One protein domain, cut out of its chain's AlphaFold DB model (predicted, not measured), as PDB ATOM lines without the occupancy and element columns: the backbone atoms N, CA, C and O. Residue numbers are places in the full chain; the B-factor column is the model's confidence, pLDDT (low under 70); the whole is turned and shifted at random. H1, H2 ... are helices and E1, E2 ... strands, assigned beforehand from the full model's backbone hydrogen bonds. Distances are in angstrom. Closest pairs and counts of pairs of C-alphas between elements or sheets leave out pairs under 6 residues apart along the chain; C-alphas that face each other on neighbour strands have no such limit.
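Overview. This is residues 4 to 126 and 287 to 295 of the 299 residues of an uncharacterized protein of Halobellus sp. MBLA0160 (UniProt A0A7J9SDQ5). A strongly twisted sheet of six strands runs through the domain as a spine, with E4 and E5 at one end of the longest axis and the small hairpin E1 and E2 toward the other. The helix H1 packs on one face of the sheet; H2 is on the opposite face, beside the beginning of the long edge strand E8. The printed part has 132 residues with eight named strands and two named helices, in the order E1 E2 E3 E4 E5 H1 E6 E7 E8 H2. The large sheet runs E5 E4 E3 E6 E7 E8, all antiparallel, and the class is mixed, helices and strands. The whole is compact, with a radius of gyration of the C-alphas of 14.8 A, yet elongated, spanning 46 by 29 by 27 A.

Along the chain. E1 is residues 9 to 12, beginning at C-alpha 9 (187.096, 145.587, 154.762), and E2 is residues 18 to 21. E3, residues 34 to 41, is 20.3 A long; E4, residues 46 to 53, is 21.2 A and bends by 52 degrees at residue 49. E5 is residues 56 to 60, 13.7 A. H1 is residues 66 to 72, 9.8 A, with C-alpha 66 at (192.461, 159.054, 163.319). E6 is residues 80 to 84, 13.4 A, and E7 residues 89 to 95, 19.7 A. E8, residues 111 to 120, is the longest strand, 26.1 A. H2, residues 287 to 294, is 11.1 A and ends at C-alpha 294 (170.145, 153.829, 172.478).

Arrangement. Two meanders, each strand the antiparallel neighbour of the one before, make the large sheet: E3 E4 E5 and E6 E7 E8. They join where E3 and E6 are neighbours, with N 36 and O 82 2.9 A apart, within hydrogen-bond range. In the hairpin E4 and E5, N 51 and O 58 are 2.9 A apart; in the hairpin E7 and E8, N 92 and O 114 are 2.9 A apart. H1 is on the sheet; its closest C-alphas with E8 are those of Ala 69 and Val 116, 6.7 A. H2 is on the opposite face, over none of the strands; its closest C-alphas with E8 are those of Ser 293 and Trp 111, 4.2 A. In the hairpin E1 and E2, N 11 and O 19 are 2.9 A apart, and Val 21 comes closest to E8 at Tyr 115, 7.3 A between C-alphas. Residues 4 to 5 pair with residues 118 to 119 of E8, antiparallel. Every O i to N i+4 pair is within hydrogen-bond range in H1, and 3 of 4 in H2.

Size, cuts and confidence. The two C-alphas farthest apart, those of Asp 15 and Lys 43, are 49.4 A apart. Residues 127 to 286 are not printed, and C-alphas 126 and 287 are 41.1 A apart across the cut. The links E2 to E3 and E7 to E8 are long. The mean pLDDT of the printed part is 94.4, and no printed residue is under 70.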
ATOM      1  N   LEU A   4     196.140 155.212 161.066       98.25
ATOM      2  CA  LEU A   4     194.867 154.745 160.533       98.25
ATOM      3  C   LEU A   4     194.940 154.702 159.000       98.25
ATOM      4  O   LEU A   4     195.219 155.713 158.356       98.25
ATOM      5  N   GLU A   5     194.627 153.552 158.411       98.12
ATOM      6  CA  GLU A   5     194.427 153.400 156.970       98.12
ATOM      7  C   GLU A   5     192.931 153.383 156.644       98.12
ATOM      8  O   GLU A   5     192.191 152.506 157.092       98.12
ATOM      9  N   ARG A   6     192.470 154.339 155.833       98.12
ATOM     10  CA  ARG A   6     191.085 154.384 155.338       98.12
ATOM     11  C   ARG A   6     190.939 153.455 154.134       98.12
ATOM     12  O   ARG A   6     190.941 153.912 152.995       98.12
ATOM     13  N   VAL A   7     190.830 152.159 154.402       98.44
ATOM     14  CA  VAL A   7     190.650 151.107 153.391       98.44
ATOM     15  C   VAL A   7     189.375 150.303 153.654       98.44
ATOM     16  O   VAL A   7     188.973 150.204 154.819       98.44
ATOM     17  N   PRO A   8     188.744 149.722 152.618       98.44
ATOM     18  CA  PRO A   8     187.598 148.837 152.796       98.44
ATOM     19  C   PRO A   8     187.958 147.585 153.606       98.44
ATOM     20  O   PRO A   8     189.135 147.238 153.758       98.44
ATOM     21  N   THR A   9     186.943 146.899 154.124       98.25
ATOM     22  CA  THR A   9     187.096 145.587 154.762       98.25
ATOM     23  C   THR A   9     185.916 144.683 154.454       98.25
ATOM     24  O   THR A   9     184.788 145.162 154.364       98.25
ATOM     25  N   ASP A  10     186.173 143.386 154.355       97.19
ATOM     26  CA  ASP A  10     185.136 142.365 154.243       97.19
ATOM     27  C   ASP A  10     184.620 141.995 155.634       97.19
ATOM     28  O   ASP A  10     185.397 141.871 156.589       97.19
ATOM     29  N   VAL A  11     183.301 141.868 155.763       96.62
ATOM     30  CA  VAL A  11     182.637 141.500 157.015       96.62
ATOM     31  C   VAL A  11     181.659 140.357 156.752       96.62
ATOM     32  O   VAL A  11     180.692 140.559 156.011       96.62
ATOM     33  N   PRO A  12     181.866 139.185 157.378       94.88
ATOM     34  CA  PRO A  12     180.890 138.106 157.369       94.88
ATOM     35  C   PRO A  12     179.543 138.541 157.942       94.88
ATOM     36  O   PRO A  12     179.471 139.166 159.005       94.88
ATOM     37  N   ILE A  13     178.482 138.173 157.235       92.31
ATOM     38  CA  ILE A  13     177.084 138.347 157.628       92.31
ATOM     39  C   ILE A  13     176.359 136.993 157.538       92.31
ATOM     40  O   ILE A  13     176.982 135.940 157.394       92.31
ATOM     41  N   GLN A  14     175.037 136.998 157.696       89.25
ATOM     42  CA  GLN A  14     174.233 135.779 157.723       89.25
ATOM     43  C   GLN A  14     174.321 134.981 156.403       89.25
ATOM     44  O   GLN A  14     174.625 135.526 155.342       89.25
ATOM     45  N   ASP A  15     174.048 133.677 156.481       86.94
ATOM     46  CA  ASP A  15     173.932 132.757 155.339       86.94
ATOM     47  C   ASP A  15     175.218 132.597 154.505       86.94
ATOM     48  O   ASP A  15     175.173 132.312 153.307       86.94
ATOM     49  N   GLY A  16     176.382 132.760 155.146       83.81
ATOM     50  CA  GLY A  16     177.694 132.587 154.512       83.81
ATOM     51  C   GLY A  16     178.051 133.693 153.518       83.81
ATOM     52  O   GLY A  16     178.925 133.498 152.674       83.81
ATOM     53  N   GLN A  17     177.359 134.830 153.584       91.06
ATOM     54  CA  GLN A  17     177.657 136.000 152.769       91.06
ATOM     55  C   GLN A  17     178.672 136.912 153.462       91.06
ATOM     56  O   GLN A  17     178.793 136.938 154.686       91.06
ATOM     57  N   GLU A  18     179.362 137.717 152.662       94.69
ATOM     58  CA  GLU A  18     180.248 138.776 153.131       94.69
ATOM     59  C   GLU A  18     179.868 140.084 152.444       94.69
ATOM     60  O   GLU A  18     179.423 140.098 151.291       94.69
ATOM     61  N   VAL A  19     180.038 141.193 153.158       95.81
ATOM     62  CA  VAL A  19     179.840 142.535 152.611       95.81
ATOM     63  C   VAL A  19     181.123 143.337 152.718       95.81
ATOM     64  O   VAL A  19     181.797 143.320 153.748       95.81
ATOM     65  N   VAL A  20     181.433 144.077 151.656       98.00
ATOM     66  CA  VAL A  20     182.502 145.075 151.669       98.00
ATOM     67  C   VAL A  20     181.979 146.321 152.375       98.00
ATOM     68  O   VAL A  20     180.933 146.859 152.010       98.00
ATOM     69  N   VAL A  21     182.712 146.784 153.381       98.25
ATOM     70  CA  VAL A  21     182.390 147.975 154.170       98.25
ATOM     71  C   VAL A  21     183.462 149.029 153.927       98.25
ATOM     72  O   VAL A  21     184.631 148.831 154.271       98.25
ATOM     73  N   ASP A  22     183.071 150.166 153.353       98.44
ATOM     74  CA  ASP A  22     183.977 151.289 153.129       98.44
ATOM     75  C   ASP A  22     184.111 152.156 154.390       98.44
ATOM     76  O   ASP A  22     183.165 152.282 155.170       98.44
ATOM     77  N   PRO A  23     185.250 152.840 154.606       98.44
ATOM     78  CA  PRO A  23     185.362 153.851 155.650       98.44
ATOM     79  C   PRO A  23     184.200 154.855 155.608       98.44
ATOM     80  O   PRO A  23     183.906 155.463 154.571       98.44
ATOM     81  N   GLY A  24     183.555 155.040 156.756       98.00
ATOM     82  CA  GLY A  24     182.355 155.848 156.939       98.00
ATOM     83  C   GLY A  24     181.043 155.078 156.804       98.00
ATOM     84  O   GLY A  24     180.015 155.647 157.153       98.00
ATOM     85  N   ASP A  25     181.037 153.823 156.347       98.38
ATOM     86  CA  ASP A  25     179.815 153.017 156.241       98.38
ATOM     87  C   ASP A  25     179.325 152.485 157.592       98.38
ATOM     88  O   ASP A  25     180.117 152.344 158.538       98.38
ATOM     89  N   PRO A  26     178.020 152.167 157.695       97.75
ATOM     90  CA  PRO A  26     177.475 151.513 158.867       97.75
ATOM     91  C   PRO A  26     178.136 150.153 159.066       97.75
ATOM     92  O   PRO A  26     178.299 149.382 158.120       97.75
ATOM     93  N   TRP A  27     178.506 149.845 160.304       97.75
ATOM     94  CA  TRP A  27     179.086 148.553 160.639       97.75
ATOM     95  C   TRP A  27     177.983 147.482 160.722       97.75
ATOM     96  O   TRP A  27     177.079 147.627 161.550       97.75
ATOM     97  N   PRO A  28     178.048 146.401 159.921       96.38
ATOM     98  CA  PRO A  28     176.970 145.415 159.812       96.38
ATOM     99  C   PRO A  28     177.047 144.299 160.870       96.38
ATOM    100  O   PRO A  28     176.284 143.342 160.813       96.38
ATOM    101  N   SER A  29     177.974 144.386 161.828       96.12
ATOM    102  CA  SER A  29     178.237 143.343 162.826       96.12
ATOM    103  C   SER A  29     178.260 143.935 164.246       96.12
ATOM    104  O   SER A  29     177.928 145.098 164.484       96.12
ATOM    105  N   ALA A  30     178.632 143.127 165.236       95.19
ATOM    106  CA  ALA A  30     178.695 143.529 166.631       95.19
ATOM    107  C   ALA A  30     179.752 144.625 166.867       95.19
ATOM    108  O   ALA A  30     180.890 144.513 166.398       95.19
ATOM    109  N   TYR A  31     179.397 145.644 167.661       95.62
ATOM    110  CA  TYR A  31     180.309 146.676 168.166       95.62
ATOM    111  C   TYR A  31     181.192 146.105 169.281       95.62
ATOM    112  O   TYR A  31     180.809 146.071 170.456       95.62
ATOM    113  N   ARG A  32     182.370 145.612 168.900       95.19
ATOM    114  CA  ARG A  32     183.275 144.838 169.760       95.19
ATOM    115  C   ARG A  32     184.731 145.234 169.541       95.19
ATOM    116  O   ARG A  32     185.067 145.807 168.512       95.19
ATOM    117  N   GLY A  33     185.583 144.890 170.502       96.62
ATOM    118  CA  GLY A  33     187.026 145.102 170.414       96.62
ATOM    119  C   GLY A  33     187.626 145.754 171.653       96.62
ATOM    120  O   GLY A  33     186.935 146.027 172.641       96.62
ATOM    121  N   SER A  34     188.927 146.019 171.566       96.75
ATOM    122  CA  SER A  34     189.688 146.813 172.530       96.75
ATOM    123  C   SER A  34     189.170 148.240 172.557       96.75
ATOM    124  O   SER A  34     189.030 148.853 171.503       96.75
ATOM    125  N   LYS A  35     188.871 148.771 173.743       96.12
ATOM    126  CA  LYS A  35     188.218 150.075 173.895       96.12
ATOM    127  C   LYS A  35     189.231 151.160 174.210       96.12
ATOM    128  O   LYS A  35     190.011 151.029 175.154       96.12
ATOM    129  N   TYR A  36     189.139 152.257 173.471       95.88
ATOM    130  CA  TYR A  36     189.983 153.428 173.643       95.88
ATOM    131  C   TYR A  36     189.174 154.708 173.440       95.88
ATOM    132  O   TYR A  36     188.136 154.690 172.781       95.88
ATOM    133  N   SER A  37     189.673 155.830 173.952       95.88
ATOM    134  CA  SER A  37     189.066 157.145 173.739       95.88
ATOM    135  C   SER A  37     190.096 158.143 173.233       95.88
ATOM    136  O   SER A  37     191.160 158.301 173.830       95.88
ATOM    137  N   LEU A  38     189.768 158.855 172.159       96.81
ATOM    138  CA  LEU A  38     190.564 159.973 171.665       96.81
ATOM    139  C   LEU A  38     190.122 161.253 172.375       96.81
ATOM    140  O   LEU A  38     188.998 161.718 172.169       96.81
ATOM    141  N   ILE A  39     190.992 161.826 173.209       95.75
ATOM    142  CA  ILE A  39     190.643 162.958 174.078       95.75
ATOM    143  C   ILE A  39     191.687 164.071 174.038       95.75
ATOM    144  O   ILE A  39     192.869 163.852 173.781       95.75
ATOM    145  N   SER A  40     191.260 165.290 174.367       94.50
ATOM    146  CA  SER A  40     192.187 166.379 174.684       94.50
ATOM    147  C   SER A  40     192.633 166.264 176.138       94.50
ATOM    148  O   SER A  40     191.839 166.491 177.052       94.50
ATOM    149  N   SER A  41     193.905 165.941 176.370       92.19
ATOM    150  CA  SER A  41     194.438 165.853 177.727       92.19
ATOM    151  C   SER A  41     194.956 167.202 178.202       92.19
ATOM    152  O   SER A  41     195.903 167.753 177.643       92.19
ATOM    153  N   ARG A  42     194.381 167.707 179.301       88.94
ATOM    154  CA  ARG A  42     194.898 168.903 179.988       88.94
ATOM    155  C   ARG A  42     196.306 168.682 180.538       88.94
ATOM    156  O   ARG A  42     197.102 169.606 180.510       88.94
ATOM    157  N   LYS A  43     196.612 167.463 181.001       88.56
ATOM    158  CA  LYS A  43     197.920 167.092 181.568       88.56
ATOM    159  C   LYS A  43     199.028 167.099 180.516       88.56
ATOM    160  O   LYS A  43     200.152 167.475 180.822       88.56
ATOM    161  N   HIS A  44     198.714 166.658 179.299       88.25
ATOM    162  CA  HIS A  44     199.690 166.552 178.211       88.25
ATOM    163  C   HIS A  44     199.629 167.729 177.226       88.25
ATOM    164  O   HIS A  44     200.443 167.786 176.315       88.25
ATOM    165  N   HIS A  45     198.673 168.653 177.395       90.25
ATOM    166  CA  HIS A  45     198.429 169.796 176.506       90.25
ATOM    167  C   HIS A  45     198.273 169.420 175.021       90.25
ATOM    168  O   HIS A  45     198.562 170.222 174.138       90.25
ATOM    169  N   GLN A  46     197.796 168.204 174.741       93.62
ATOM    170  CA  GLN A  46     197.668 167.667 173.388       93.62
ATOM    171  C   GLN A  46     196.551 166.622 173.290       93.62
ATOM    172  O   GLN A  46     195.939 166.229 174.290       93.62
ATOM    173  N   LEU A  47     196.283 166.184 172.061       95.19
ATOM    174  CA  LEU A  47     195.415 165.049 171.781       95.19
ATOM    175  C   LEU A  47     196.133 163.747 172.157       95.19
ATOM    176  O   LEU A  47     197.293 163.556 171.802       95.19
ATOM    177  N   VAL A  48     195.449 162.862 172.874       95.31
ATOM    178  CA  VAL A  48     195.983 161.557 173.284       95.31
ATOM    179  C   VAL A  48     194.935 160.478 173.072       95.31
ATOM    180  O   VAL A  48     193.734 160.738 173.185       95.31
ATOM    181  N   MET A  49     195.394 159.259 172.818       95.25
ATOM    182  CA  MET A  49     194.573 158.073 173.017       95.25
ATOM    183  C   MET A  49     194.634 157.664 174.479       95.25
ATOM    184  O   MET A  49     195.708 157.627 175.078       95.25
ATOM    185  N   ALA A  50     193.474 157.375 175.049       94.44
ATOM    186  CA  ALA A  50     193.314 156.931 176.416       94.44
ATOM    187  C   ALA A  50     192.787 155.496 176.435       94.44
ATOM    188  O   ALA A  50     191.765 155.189 175.822       94.44
ATOM    189  N   TRP A  51     193.465 154.634 177.183       94.00
ATOM    190  CA  TRP A  51     192.880 153.406 177.708       94.00
ATOM    191  C   TRP A  51     192.481 153.654 179.164       94.00
ATOM    192  O   TRP A  51     193.244 154.270 179.915       94.00
ATOM    193  N   GLN A  52     191.297 153.185 179.564       91.12
ATOM    194  CA  GLN A  52     190.777 153.400 180.911       91.12
ATOM    195  C   GLN A  52     190.021 152.181 181.449       91.12
ATOM    196  O   GLN A  52     189.260 151.517 180.735       91.12
ATOM    197  N   TYR A  53     190.207 151.927 182.742       88.12
ATOM    198  CA  TYR A  53     189.401 151.013 183.539       88.12
ATOM    199  C   TYR A  53     189.414 151.461 185.005       88.12
ATOM    200  O   TYR A  53     190.478 151.489 185.618       88.12
ATOM    201  N   ASP A  54     188.242 151.779 185.560       87.12
ATOM    202  CA  ASP A  54     188.105 152.312 186.923       87.12
ATOM    203  C   ASP A  54     189.018 153.539 187.150       87.12
ATOM    204  O   ASP A  54     188.940 154.510 186.388       87.12
ATOM    205  N   ASP A  55     189.916 153.488 188.139       85.06
ATOM    206  CA  ASP A  55     190.903 154.526 188.449       85.06
ATOM    207  C   ASP A  55     192.178 154.453 187.585       85.06
ATOM    208  O   ASP A  55     193.044 155.331 187.658       85.06
ATOM    209  N   LEU A  56     192.318 153.415 186.756       85.69
ATOM    210  CA  LEU A  56     193.475 153.220 185.893       85.69
ATOM    211  C   LEU A  56     193.271 153.932 184.563       85.69
ATOM    212  O   LEU A  56     192.338 153.639 183.817       85.69
ATOM    213  N   GLN A  57     194.212 154.809 184.230       89.00
ATOM    214  CA  GLN A  57     194.236 155.503 182.954       89.00
ATOM    215  C   GLN A  57     195.649 155.523 182.386       89.00
ATOM    216  O   GLN A  57     196.621 155.811 183.092       89.00
ATOM    217  N   LEU A  58     195.754 155.212 181.099       90.25
ATOM    218  CA  LEU A  58     197.002 155.251 180.353       90.25
ATOM    219  C   LEU A  58     196.797 156.042 179.079       90.25
ATOM    220  O   LEU A  58     195.788 155.880 178.396       90.25
ATOM    221  N   PHE A  59     197.771 156.891 178.780       92.38
ATOM    222  CA  PHE A  59     197.753 157.757 177.618       92.38
ATOM    223  C   PHE A  59     198.878 157.381 176.672       92.38
ATOM    224  O   PHE A  59     199.990 157.096 177.113       92.38
ATOM    225  N   PHE A  60     198.587 157.417 175.381       92.75
ATOM    226  CA  PHE A  60     199.553 157.176 174.322       92.75
ATOM    227  C   PHE A  60     199.245 158.047 173.108       92.75
ATOM    228  O   PHE A  60     198.200 158.703 173.025       92.75
ATOM    229  N   GLU A  61     200.200 158.103 172.188       93.88
ATOM    230  CA  GLU A  61     200.071 158.892 170.972       93.88
ATOM    231  C   GLU A  61     198.911 158.364 170.110       93.88
ATOM    232  O   GLU A  61     198.783 157.147 169.925       93.88
ATOM    233  N   PRO A  62     198.037 159.244 169.595       95.31
ATOM    234  CA  PRO A  62     196.975 158.814 168.708       95.31
ATOM    235  C   PRO A  62     197.530 158.318 167.368       95.31
ATOM    236  O   PRO A  62     198.487 158.898 166.854       95.31
ATOM    237  N   PRO A  63     196.928 157.279 166.755       96.44
ATOM    238  CA  PRO A  63     197.257 156.900 165.388       96.44
ATOM    239  C   PRO A  63     197.106 158.094 164.446       96.44
ATOM    240  O   PRO A  63     196.093 158.800 164.486       96.44
ATOM    241  N   SER A  64     198.098 158.311 163.583       97.06
ATOM    242  CA  SER A  64     198.025 159.384 162.591       97.06
ATOM    243  C   SER A  64     196.791 159.219 161.695       97.06
ATOM    244  O   SER A  64     196.434 158.104 161.308       97.06
ATOM    245  N   GLY A  65     196.106 160.330 161.407       97.25
ATOM    246  CA  GLY A  65     194.881 160.362 160.602       97.25
ATOM    247  C   GLY A  65     193.593 159.971 161.338       97.25
ATOM    248  O   GLY A  65     192.512 160.149 160.777       97.25
ATOM    249  N   LEU A  66     193.662 159.456 162.575       97.88
ATOM    250  CA  LEU A  66     192.461 159.054 163.319       97.88
ATOM    251  C   LEU A  66     191.560 160.249 163.652       97.88
ATOM    252  O   LEU A  66     190.347 160.163 163.490       97.88
ATOM    253  N   PHE A  67     192.145 161.358 164.107       97.81
ATOM    254  CA  PHE A  67     191.399 162.567 164.464       97.81
ATOM    255  C   PHE A  67     190.603 163.114 163.275       97.81
ATOM    256  O   PHE A  67     189.403 163.381 163.383       97.81
ATOM    257  N   GLU A  68     191.269 163.243 162.130       97.94
ATOM    258  CA  GLU A  68     190.677 163.711 160.884       97.94
ATOM    259  C   GLU A  68     189.579 162.754 160.420       97.94
ATOM    260  O   GLU A  68     188.471 163.203 160.143       97.94
ATOM    261  N   ALA A  69     189.836 161.443 160.429       98.12
ATOM    262  CA  ALA A  69     188.849 160.450 160.017       98.12
ATOM    263  C   ALA A  69     187.595 160.461 160.902       98.12
ATOM    264  O   ALA A  69     186.489 160.408 160.374       98.12
ATOM    265  N   LEU A  70     187.744 160.576 162.228       98.00
ATOM    266  CA  LEU A  70     186.604 160.687 163.141       98.00
ATOM    267  C   LEU A  70     185.791 161.957 162.868       98.00
ATOM    268  O   LEU A  70     184.560 161.910 162.844       98.00
ATOM    269  N   ARG A  71     186.463 163.092 162.649       96.81
ATOM    270  CA  ARG A  71     185.795 164.355 162.310       96.81
ATOM    271  C   ARG A  71     185.019 164.238 160.997       96.81
ATOM    272  O   ARG A  71     183.871 164.670 160.952       96.81
ATOM    273  N   ASP A  72     185.634 163.650 159.973       96.81
ATOM    274  CA  ASP A  72     185.053 163.502 158.636       96.81
ATOM    275  C   ASP A  72     183.781 162.645 158.639       96.81
ATOM    276  O   ASP A  72     182.882 162.902 157.850       96.81
ATOM    277  N   ILE A  73     183.681 161.647 159.524       95.81
ATOM    278  CA  ILE A  73     182.487 160.789 159.637       95.81
ATOM    279  C   ILE A  73     181.422 161.344 160.594       95.81
ATOM    280  O   ILE A  73     180.474 160.635 160.911       95.81
ATOM    281  N   GLY A  74     181.585 162.574 161.097       95.06
ATOM    282  CA  GLY A  74     180.566 163.254 161.901       95.06
ATOM    283  C   GLY A  74     180.779 163.237 163.420       95.06
ATOM    284  O   GLY A  74     179.907 163.697 164.164       95.06
ATOM    285  N   LYS A  75     181.930 162.778 163.942       94.12
ATOM    286  CA  LYS A  75     182.204 162.880 165.391       94.12
ATOM    287  C   LYS A  75     182.271 164.322 165.865       94.12
ATOM    288  O   LYS A  75     182.766 165.219 165.181       94.12
ATOM    289  N   ARG A  76     181.784 164.575 167.084       89.31
ATOM    290  CA  ARG A  76     181.903 165.903 167.706       89.31
ATOM    291  C   ARG A  76     183.370 166.192 167.983       89.31
ATOM    292  O   ARG A  76     184.055 165.378 168.592       89.31
ATOM    293  N   ASP A  77     183.851 167.315 167.460       90.75
ATOM    294  CA  ASP A  77     185.237 167.768 167.588       90.75
ATOM    295  C   ASP A  77     186.301 166.735 167.175       90.75
ATOM    296  O   ASP A  77     187.429 166.821 167.654       90.75
ATOM    297  N   GLY A  78     185.954 165.750 166.332       93.38
ATOM    298  CA  GLY A  78     186.858 164.668 165.918       93.38
ATOM    299  C   GLY A  78     187.325 163.745 167.050       93.38
ATOM    300  O   GLY A  78     188.397 163.158 166.944       93.38
ATOM    301  N   LYS A  79     186.574 163.649 168.155       95.44
ATOM    302  CA  LYS A  79     186.961 162.939 169.390       95.44
ATOM    303  C   LYS A  79     185.887 161.945 169.831       95.44
ATOM    304  O   LYS A  79     184.770 161.952 169.313       95.44
ATOM    305  N   GLY A  80     186.226 161.118 170.817       95.12
ATOM    306  CA  GLY A  80     185.300 160.173 171.443       95.12
ATOM    307  C   GLY A  80     185.833 158.747 171.476       95.12
ATOM    308  O   GLY A  80     187.028 158.510 171.278       95.12
ATOM    309  N   SER A  81     184.932 157.806 171.750       95.50
ATOM    310  CA  SER A  81     185.288 156.401 171.922       95.50
ATOM    311  C   SER A  81     185.476 155.685 170.584       95.50
ATOM    312  O   SER A  81     184.768 155.936 169.604       95.50
ATOM    313  N   VAL A  82     186.432 154.766 170.545       97.38
ATOM    314  CA  VAL A  82     186.627 153.815 169.453       97.38
ATOM    315  C   VAL A  82     186.817 152.422 170.033       97.38
ATOM    316  O   VAL A  82     187.325 152.253 171.147       97.38
ATOM    317  N   VAL A  83     186.427 151.414 169.263       97.44
ATOM    318  CA  VAL A  83     186.808 150.029 169.529       97.44
ATOM    319  C   VAL A  83     187.627 149.494 168.369       97.44
ATOM    320  O   VAL A  83     187.414 149.900 167.229       97.44
ATOM    321  N   ILE A  84     188.581 148.618 168.670       98.12
ATOM    322  CA  ILE A  84     189.459 148.008 167.673       98.12
ATOM    323  C   ILE A  84     189.300 146.495 167.750       98.12
ATOM    324  O   ILE A  84     189.573 145.889 168.790       98.12
ATOM    325  N   THR A  85     188.806 145.903 166.670       98.12
ATOM    326  CA  THR A  85     188.602 144.456 166.529       98.12
ATOM    327  C   THR A  85     189.942 143.721 166.411       98.12
ATOM    328  O   THR A  85     190.991 144.323 166.172       98.12
ATOM    329  N   ALA A  86     189.906 142.395 166.506       97.12
ATOM    330  CA  ALA A  86     191.034 141.511 166.245       97.12
ATOM    331  C   ALA A  86     191.544 141.598 164.791       97.12
ATOM    332  O   ALA A  86     192.740 141.434 164.553       97.12
ATOM    333  N   GLY A  87     190.666 141.941 163.838       96.44
ATOM    334  CA  GLY A  87     191.002 142.249 162.440       96.44
ATOM    335  C   GLY A  87     191.612 143.640 162.222       96.44
ATOM    336  O   GLY A  87     191.955 144.007 161.096       96.44
ATOM    337  N   ARG A  88     191.806 144.404 163.307       97.50
ATOM    338  CA  ARG A  88     192.275 145.799 163.325       97.50
ATOM    339  C   ARG A  88     191.296 146.806 162.736       97.50
ATOM    340  O   ARG A  88     191.697 147.942 162.481       97.50
ATOM    341  N   GLU A  89     190.034 146.439 162.544       98.56
ATOM    342  CA  GLU A  89     188.989 147.389 162.184       98.56
ATOM    343  C   GLU A  89     188.756 148.364 163.343       98.56
ATOM    344  O   GLU A  89     188.501 147.964 164.478       98.56
ATOM    345  N   VAL A  90     188.843 149.659 163.050       98.62
ATOM    346  CA  VAL A  90     188.511 150.734 163.980       98.62
ATOM    347  C   VAL A  90     187.042 151.076 163.788       98.62
ATOM    348  O   VAL A  90     186.631 151.503 162.708       98.62
ATOM    349  N   LEU A  91     186.254 150.902 164.844       98.50
ATOM    350  CA  LEU A  91     184.821 151.164 164.858       98.50
ATOM    351  C   LEU A  91     184.503 152.285 165.839       98.50
ATOM    352  O   LEU A  91     185.108 152.408 166.907       98.50
ATOM    353  N   THR A  92     183.483 153.070 165.527       97.88
ATOM    354  CA  THR A  92     182.973 154.100 166.432       97.88
ATOM    355  C   THR A  92     181.454 154.217 166.352       97.88
ATOM    356  O   THR A  92     180.799 153.447 165.651       97.88
ATOM    357  N   LYS A  93     180.895 155.160 167.109       96.31
ATOM    358  CA  LYS A  93     179.480 155.519 167.092       96.31
ATOM    359  C   LYS A  93     179.288 156.967 166.660       96.31
ATOM    360  O   LYS A  93     179.875 157.854 167.273       96.31
ATOM    361  N   VAL A  94     178.442 157.238 165.677       96.06
ATOM    362  CA  VAL A  94     178.122 158.605 165.231       96.06
ATOM    363  C   VAL A  94     176.661 158.919 165.544       96.06
ATOM    364  O   VAL A  94     175.808 158.050 165.402       96.06
ATOM    365  N   GLU A  95     176.366 160.129 166.021       95.56
ATOM    366  CA  GLU A  95     174.978 160.568 166.227       95.56
ATOM    367  C   GLU A  95     174.253 160.606 164.871       95.56
ATOM    368  O   GLU A  95     174.793 161.124 163.892       95.56
ATOM    369  N   ALA A  96     173.046 160.041 164.799       95.56
ATOM    370  CA  ALA A  96     172.294 159.888 163.551       95.56
ATOM    371  C   ALA A  96     172.031 161.220 162.825       95.56
ATOM    372  O   ALA A  96     172.031 161.262 161.599       95.56
ATOM    373  N   ASP A  97     171.869 162.320 163.565       95.38
ATOM    374  CA  ASP A  97     171.670 163.676 163.030       95.38
ATOM    375  C   ASP A  97     172.931 164.289 162.396       95.38
ATOM    376  O   ASP A  97     172.859 165.333 161.746       95.38
ATOM    377  N   ARG A  98     174.088 163.643 162.570       94.88
ATOM    378  CA  ARG A  98     175.396 164.066 162.047       94.88
ATOM    379  C   ARG A  98     176.038 163.017 161.147       94.88
ATOM    380  O   ARG A  98     177.215 163.144 160.815       94.88
ATOM    381  N   TYR A  99     175.294 161.973 160.798       96.25
ATOM    382  CA  TYR A  99     175.792 160.853 160.023       96.25
ATOM    383  C   TYR A  99     175.326 160.936 158.565       96.25
ATOM    384  O   TYR A  99     174.148 160.763 158.266       96.25
ATOM    385  N   ASP A 100     176.270 161.160 157.649       93.75
ATOM    386  CA  ASP A 100     175.980 161.449 156.234       93.75
ATOM    387  C   ASP A 100     175.330 160.285 155.464       93.75
ATOM    388  O   ASP A 100     174.685 160.511 154.443       93.75
ATOM    389  N   ARG A 101     175.506 159.040 155.926       94.94
ATOM    390  CA  ARG A 101     175.067 157.810 155.230       94.94
ATOM    391  C   ARG A 101     173.900 157.122 155.938       94.94
ATOM    392  O   ARG A 101     173.835 155.892 156.003       94.94
ATOM    393  N   LEU A 102     173.011 157.911 156.541       95.19
ATOM    394  CA  LEU A 102     171.896 157.406 157.350       95.19
ATOM    395  C   LEU A 102     170.955 156.478 156.567       95.19
ATOM    396  O   LEU A 102     170.405 155.543 157.138       95.19
ATOM    397  N   ASP A 103     170.815 156.688 155.258       95.19
ATOM    398  CA  ASP A 103     170.027 155.859 154.339       95.19
ATOM    399  C   ASP A 103     170.530 154.409 154.227       95.19
ATOM    400  O   ASP A 103     169.768 153.517 153.859       95.19
ATOM    401  N   ARG A 104     171.797 154.165 154.579       94.75
ATOM    402  CA  ARG A 104     172.428 152.837 154.569       94.75
ATOM    403  C   ARG A 104     172.431 152.170 155.946       94.75
ATOM    404  O   ARG A 104     172.829 151.010 156.052       94.75
ATOM    405  N   ALA A 105     172.066 152.891 157.006       95.12
ATOM    406  CA  ALA A 105     172.170 152.411 158.379       95.12
ATOM    407  C   ALA A 105     170.974 151.521 158.776       95.12
ATOM    408  O   ALA A 105     169.846 151.776 158.357       95.12
ATOM    409  N   PRO A 106     171.175 150.510 159.646       93.19
ATOM    410  CA  PRO A 106     170.086 149.647 160.121       93.19
ATOM    411  C   PRO A 106     169.096 150.369 161.051       93.19
ATOM    412  O   PRO A 106     168.035 149.834 161.372       93.19
ATOM    413  N   VAL A 107     169.446 151.571 161.517       94.56
ATOM    414  CA  VAL A 107     168.632 152.437 162.373       94.56
ATOM    415  C   VAL A 107     168.773 153.881 161.904       94.56
ATOM    416  O   VAL A 107     169.819 154.263 161.386       94.56
ATOM    417  N   SER A 108     167.732 154.686 162.108       94.56
ATOM    418  CA  SER A 108     167.693 156.097 161.702       94.56
ATOM    419  C   SER A 108     167.762 157.083 162.874       94.56
ATOM    420  O   SER A 108     167.702 158.293 162.662       94.56
ATOM    421  N   ASP A 109     167.879 156.586 164.109       94.88
ATOM    422  CA  ASP A 109     167.950 157.386 165.330       94.88
ATOM    423  C   ASP A 109     169.074 156.925 166.275       94.88
ATOM    424  O   ASP A 109     169.643 155.838 166.148       94.88
ATOM    425  N   GLY A 110     169.408 157.788 167.237       94.69
ATOM    426  CA  GLY A 110     170.424 157.499 168.246       94.69
ATOM    427  C   GLY A 110     171.836 157.449 167.664       94.69
ATOM    428  O   GLY A 110     172.279 158.392 167.010       94.69
ATOM    429  N   TRP A 111     172.560 156.373 167.962       95.69
ATOM    430  CA  TRP A 111     173.950 156.175 167.563       95.69
ATOM    431  C   TRP A 111     174.093 155.124 166.460       95.69
ATOM    432  O   TRP A 111     173.749 153.958 166.660       95.69
ATOM    433  N   ILE A 112     174.692 155.513 165.340       96.75
ATOM    434  CA  ILE A 112     175.028 154.629 164.224       96.75
ATOM    435  C   ILE A 112     176.411 154.030 164.464       96.75
ATOM    436  O   ILE A 112     177.368 154.758 164.721       96.75
ATOM    437  N   LEU A 113     176.527 152.702 164.400       96.69
ATOM    438  CA  LEU A 113     177.827 152.034 164.411       96.69
ATOM    439  C   LEU A 113     178.519 152.286 163.078       96.69
ATOM    440  O   LEU A 113     177.929 152.017 162.039       96.69
ATOM    441  N   THR A 114     179.759 152.757 163.095       97.94
ATOM    442  CA  THR A 114     180.446 153.211 161.881       97.94
ATOM    443  C   THR A 114     181.855 152.647 161.817       97.94
ATOM    444  O   THR A 114     182.606 152.715 162.795       97.94
ATOM    445  N   TYR A 115     182.223 152.124 160.650       98.69
ATOM    446  CA  TYR A 115     183.588 151.710 160.344       98.69
ATOM    447  C   TYR A 115     184.448 152.920 159.967       98.69
ATOM    448  O   TYR A 115     184.045 153.747 159.154       98.69
ATOM    449  N   VAL A 116     185.637 153.048 160.555       98.62
ATOM    450  CA  VAL A 116     186.529 154.206 160.356       98.62
ATOM    451  C   VAL A 116     187.695 153.873 159.417       98.62
ATOM    452  O   VAL A 116     188.152 154.731 158.662       98.62
ATOM    453  N   GLY A 117     188.186 152.635 159.454       98.56
ATOM    454  CA  GLY A 117     189.374 152.171 158.733       98.56
ATOM    455  C   GLY A 117     190.112 151.082 159.517       98.56
ATOM    456  O   GLY A 117     189.592 150.583 160.516       98.56
ATOM    457  N   LYS A 118     191.340 150.737 159.113       98.38
ATOM    458  CA  LYS A 118     192.183 149.752 159.811       98.38
ATOM    459  C   LYS A 118     193.356 150.390 160.545       98.38
ATOM    460  O   LYS A 118     194.014 151.294 160.030       98.38
ATOM    461  N   LEU A 119     193.656 149.882 161.736       97.69
ATOM    462  CA  LEU A 119     194.846 150.261 162.492       97.69
ATOM    463  C   LEU A 119     196.099 149.598 161.898       97.69
ATOM    464  O   LEU A 119     196.150 148.385 161.682       97.69
ATOM    465  N   ARG A 120     197.169 150.374 161.731       96.31
ATOM    466  CA  ARG A 120     198.514 149.884 161.406       96.31
ATOM    467  C   ARG A 120     199.529 150.282 162.462       96.31
ATOM    468  O   ARG A 120     199.357 151.249 163.200       96.31
ATOM    469  N   GLY A 121     200.621 149.524 162.488       92.31
ATOM    470  CA  GLY A 121     201.666 149.665 163.491       92.31
ATOM    471  C   GLY A 121     201.226 149.147 164.856       92.31
ATOM    472  O   GLY A 121     200.242 148.416 164.974       92.31
ATOM    473  N   GLU A 122     202.007 149.508 165.866       88.88
ATOM    474  CA  GLU A 122     201.855 149.095 167.259       88.88
ATOM    475  C   GLU A 122     202.107 150.316 168.147       88.88
ATOM    476  O   GLU A 122     203.079 151.043 167.893       88.88
ATOM    477  N   PRO A 123     201.234 150.600 169.129       85.25
ATOM    478  CA  PRO A 123     201.427 151.732 170.013       85.25
ATOM    479  C   PRO A 123     202.595 151.443 170.951       85.25
ATOM    480  O   PRO A 123     202.719 150.351 171.508       85.25
ATOM    481  N   THR A 124     203.437 152.448 171.161       80.25
ATOM    482  CA  THR A 124     204.461 152.391 172.202       80.25
ATOM    483  C   THR A 124     203.826 152.815 173.520       80.25
ATOM    484  O   THR A 124     203.322 153.931 173.639       80.25
ATOM    485  N   LEU A 125     203.844 151.918 174.501       84.19
ATOM    486  CA  LEU A 125     203.316 152.145 175.842       84.19
ATOM    487  C   LEU A 125     204.437 151.968 176.861       84.19
ATOM    488  O   LEU A 125     205.157 150.967 176.844       84.19
ATOM    489  N   ASP A 126     204.557 152.916 177.784       77.31
ATOM    490  CA  ASP A 126     205.564 152.835 178.835       77.31
ATOM    491  C   ASP A 126     205.233 151.696 179.809       77.31
ATOM    492  O   ASP A 126     204.262 151.739 180.566       77.31
ATOM    493  N   ARG A 287     167.231 143.716 166.184       93.44
ATOM    494  CA  ARG A 287     166.931 144.426 167.444       93.44
ATOM    495  C   ARG A 287     168.209 144.833 168.178       93.44
ATOM    496  O   ARG A 287     168.189 145.817 168.915       93.44
ATOM    497  N   TYR A 288     169.311 144.120 167.946       94.50
ATOM    498  CA  TYR A 288     170.631 144.472 168.458       94.50
ATOM    499  C   TYR A 288     171.040 145.898 168.074       94.50
ATOM    500  O   TYR A 288     171.497 146.657 168.934       94.50
ATOM    501  N   PHE A 289     170.846 146.290 166.810       94.31
ATOM    502  CA  PHE A 289     171.206 147.630 166.342       94.31
ATOM    503  C   PHE A 289     170.344 148.705 167.008       94.31
ATOM    504  O   PHE A 289     170.873 149.731 167.428       94.31
ATOM    505  N   VAL A 290     169.051 148.430 167.216       93.44
ATOM    506  CA  VAL A 290     168.127 149.328 167.931       93.44
ATOM    507  C   VAL A 290     168.519 149.503 169.401       93.44
ATOM    508  O   VAL A 290     168.471 150.609 169.936       93.44
ATOM    509  N   GLU A 291     168.909 148.438 170.106       92.94
ATOM    510  CA  GLU A 291     169.354 148.587 171.498       92.94
ATOM    511  C   GLU A 291     170.727 149.258 171.597       92.94
ATOM    512  O   GLU A 291     170.971 150.072 172.497       92.94
ATOM    513  N   THR A 292     171.621 148.954 170.659       91.44
ATOM    514  CA  THR A 292     172.959 149.540 170.617       91.44
ATOM    515  C   THR A 292     172.917 151.031 170.274       91.44
ATOM    516  O   THR A 292     173.732 151.783 170.827       91.44
ATOM    517  N   SER A 293     171.956 151.475 169.453       92.00
ATOM    518  CA  SER A 293     171.760 152.889 169.100       92.00
ATOM    519  C   SER A 293     171.285 153.743 170.273       92.00
ATOM    520  O   SER A 293     171.545 154.941 170.313       92.00
ATOM    521  N   ARG A 294     170.642 153.136 171.276       90.44
ATOM    522  CA  ARG A 294     170.145 153.829 172.478       90.44
ATOM    523  C   ARG A 294     171.197 153.980 173.574       90.44
ATOM    524  O   ARG A 294     171.019 154.789 174.484       90.44
ATOM    525  N   ARG A 295     172.283 153.202 173.529       80.88
ATOM    526  CA  ARG A 295     173.382 153.312 174.499       80.88
ATOM    527  C   ARG A 295     174.376 154.375 174.048       80.88
ATOM    528  O   ARG A 295     175.111 154.156 173.081       80.88
TER     529      ARG A 295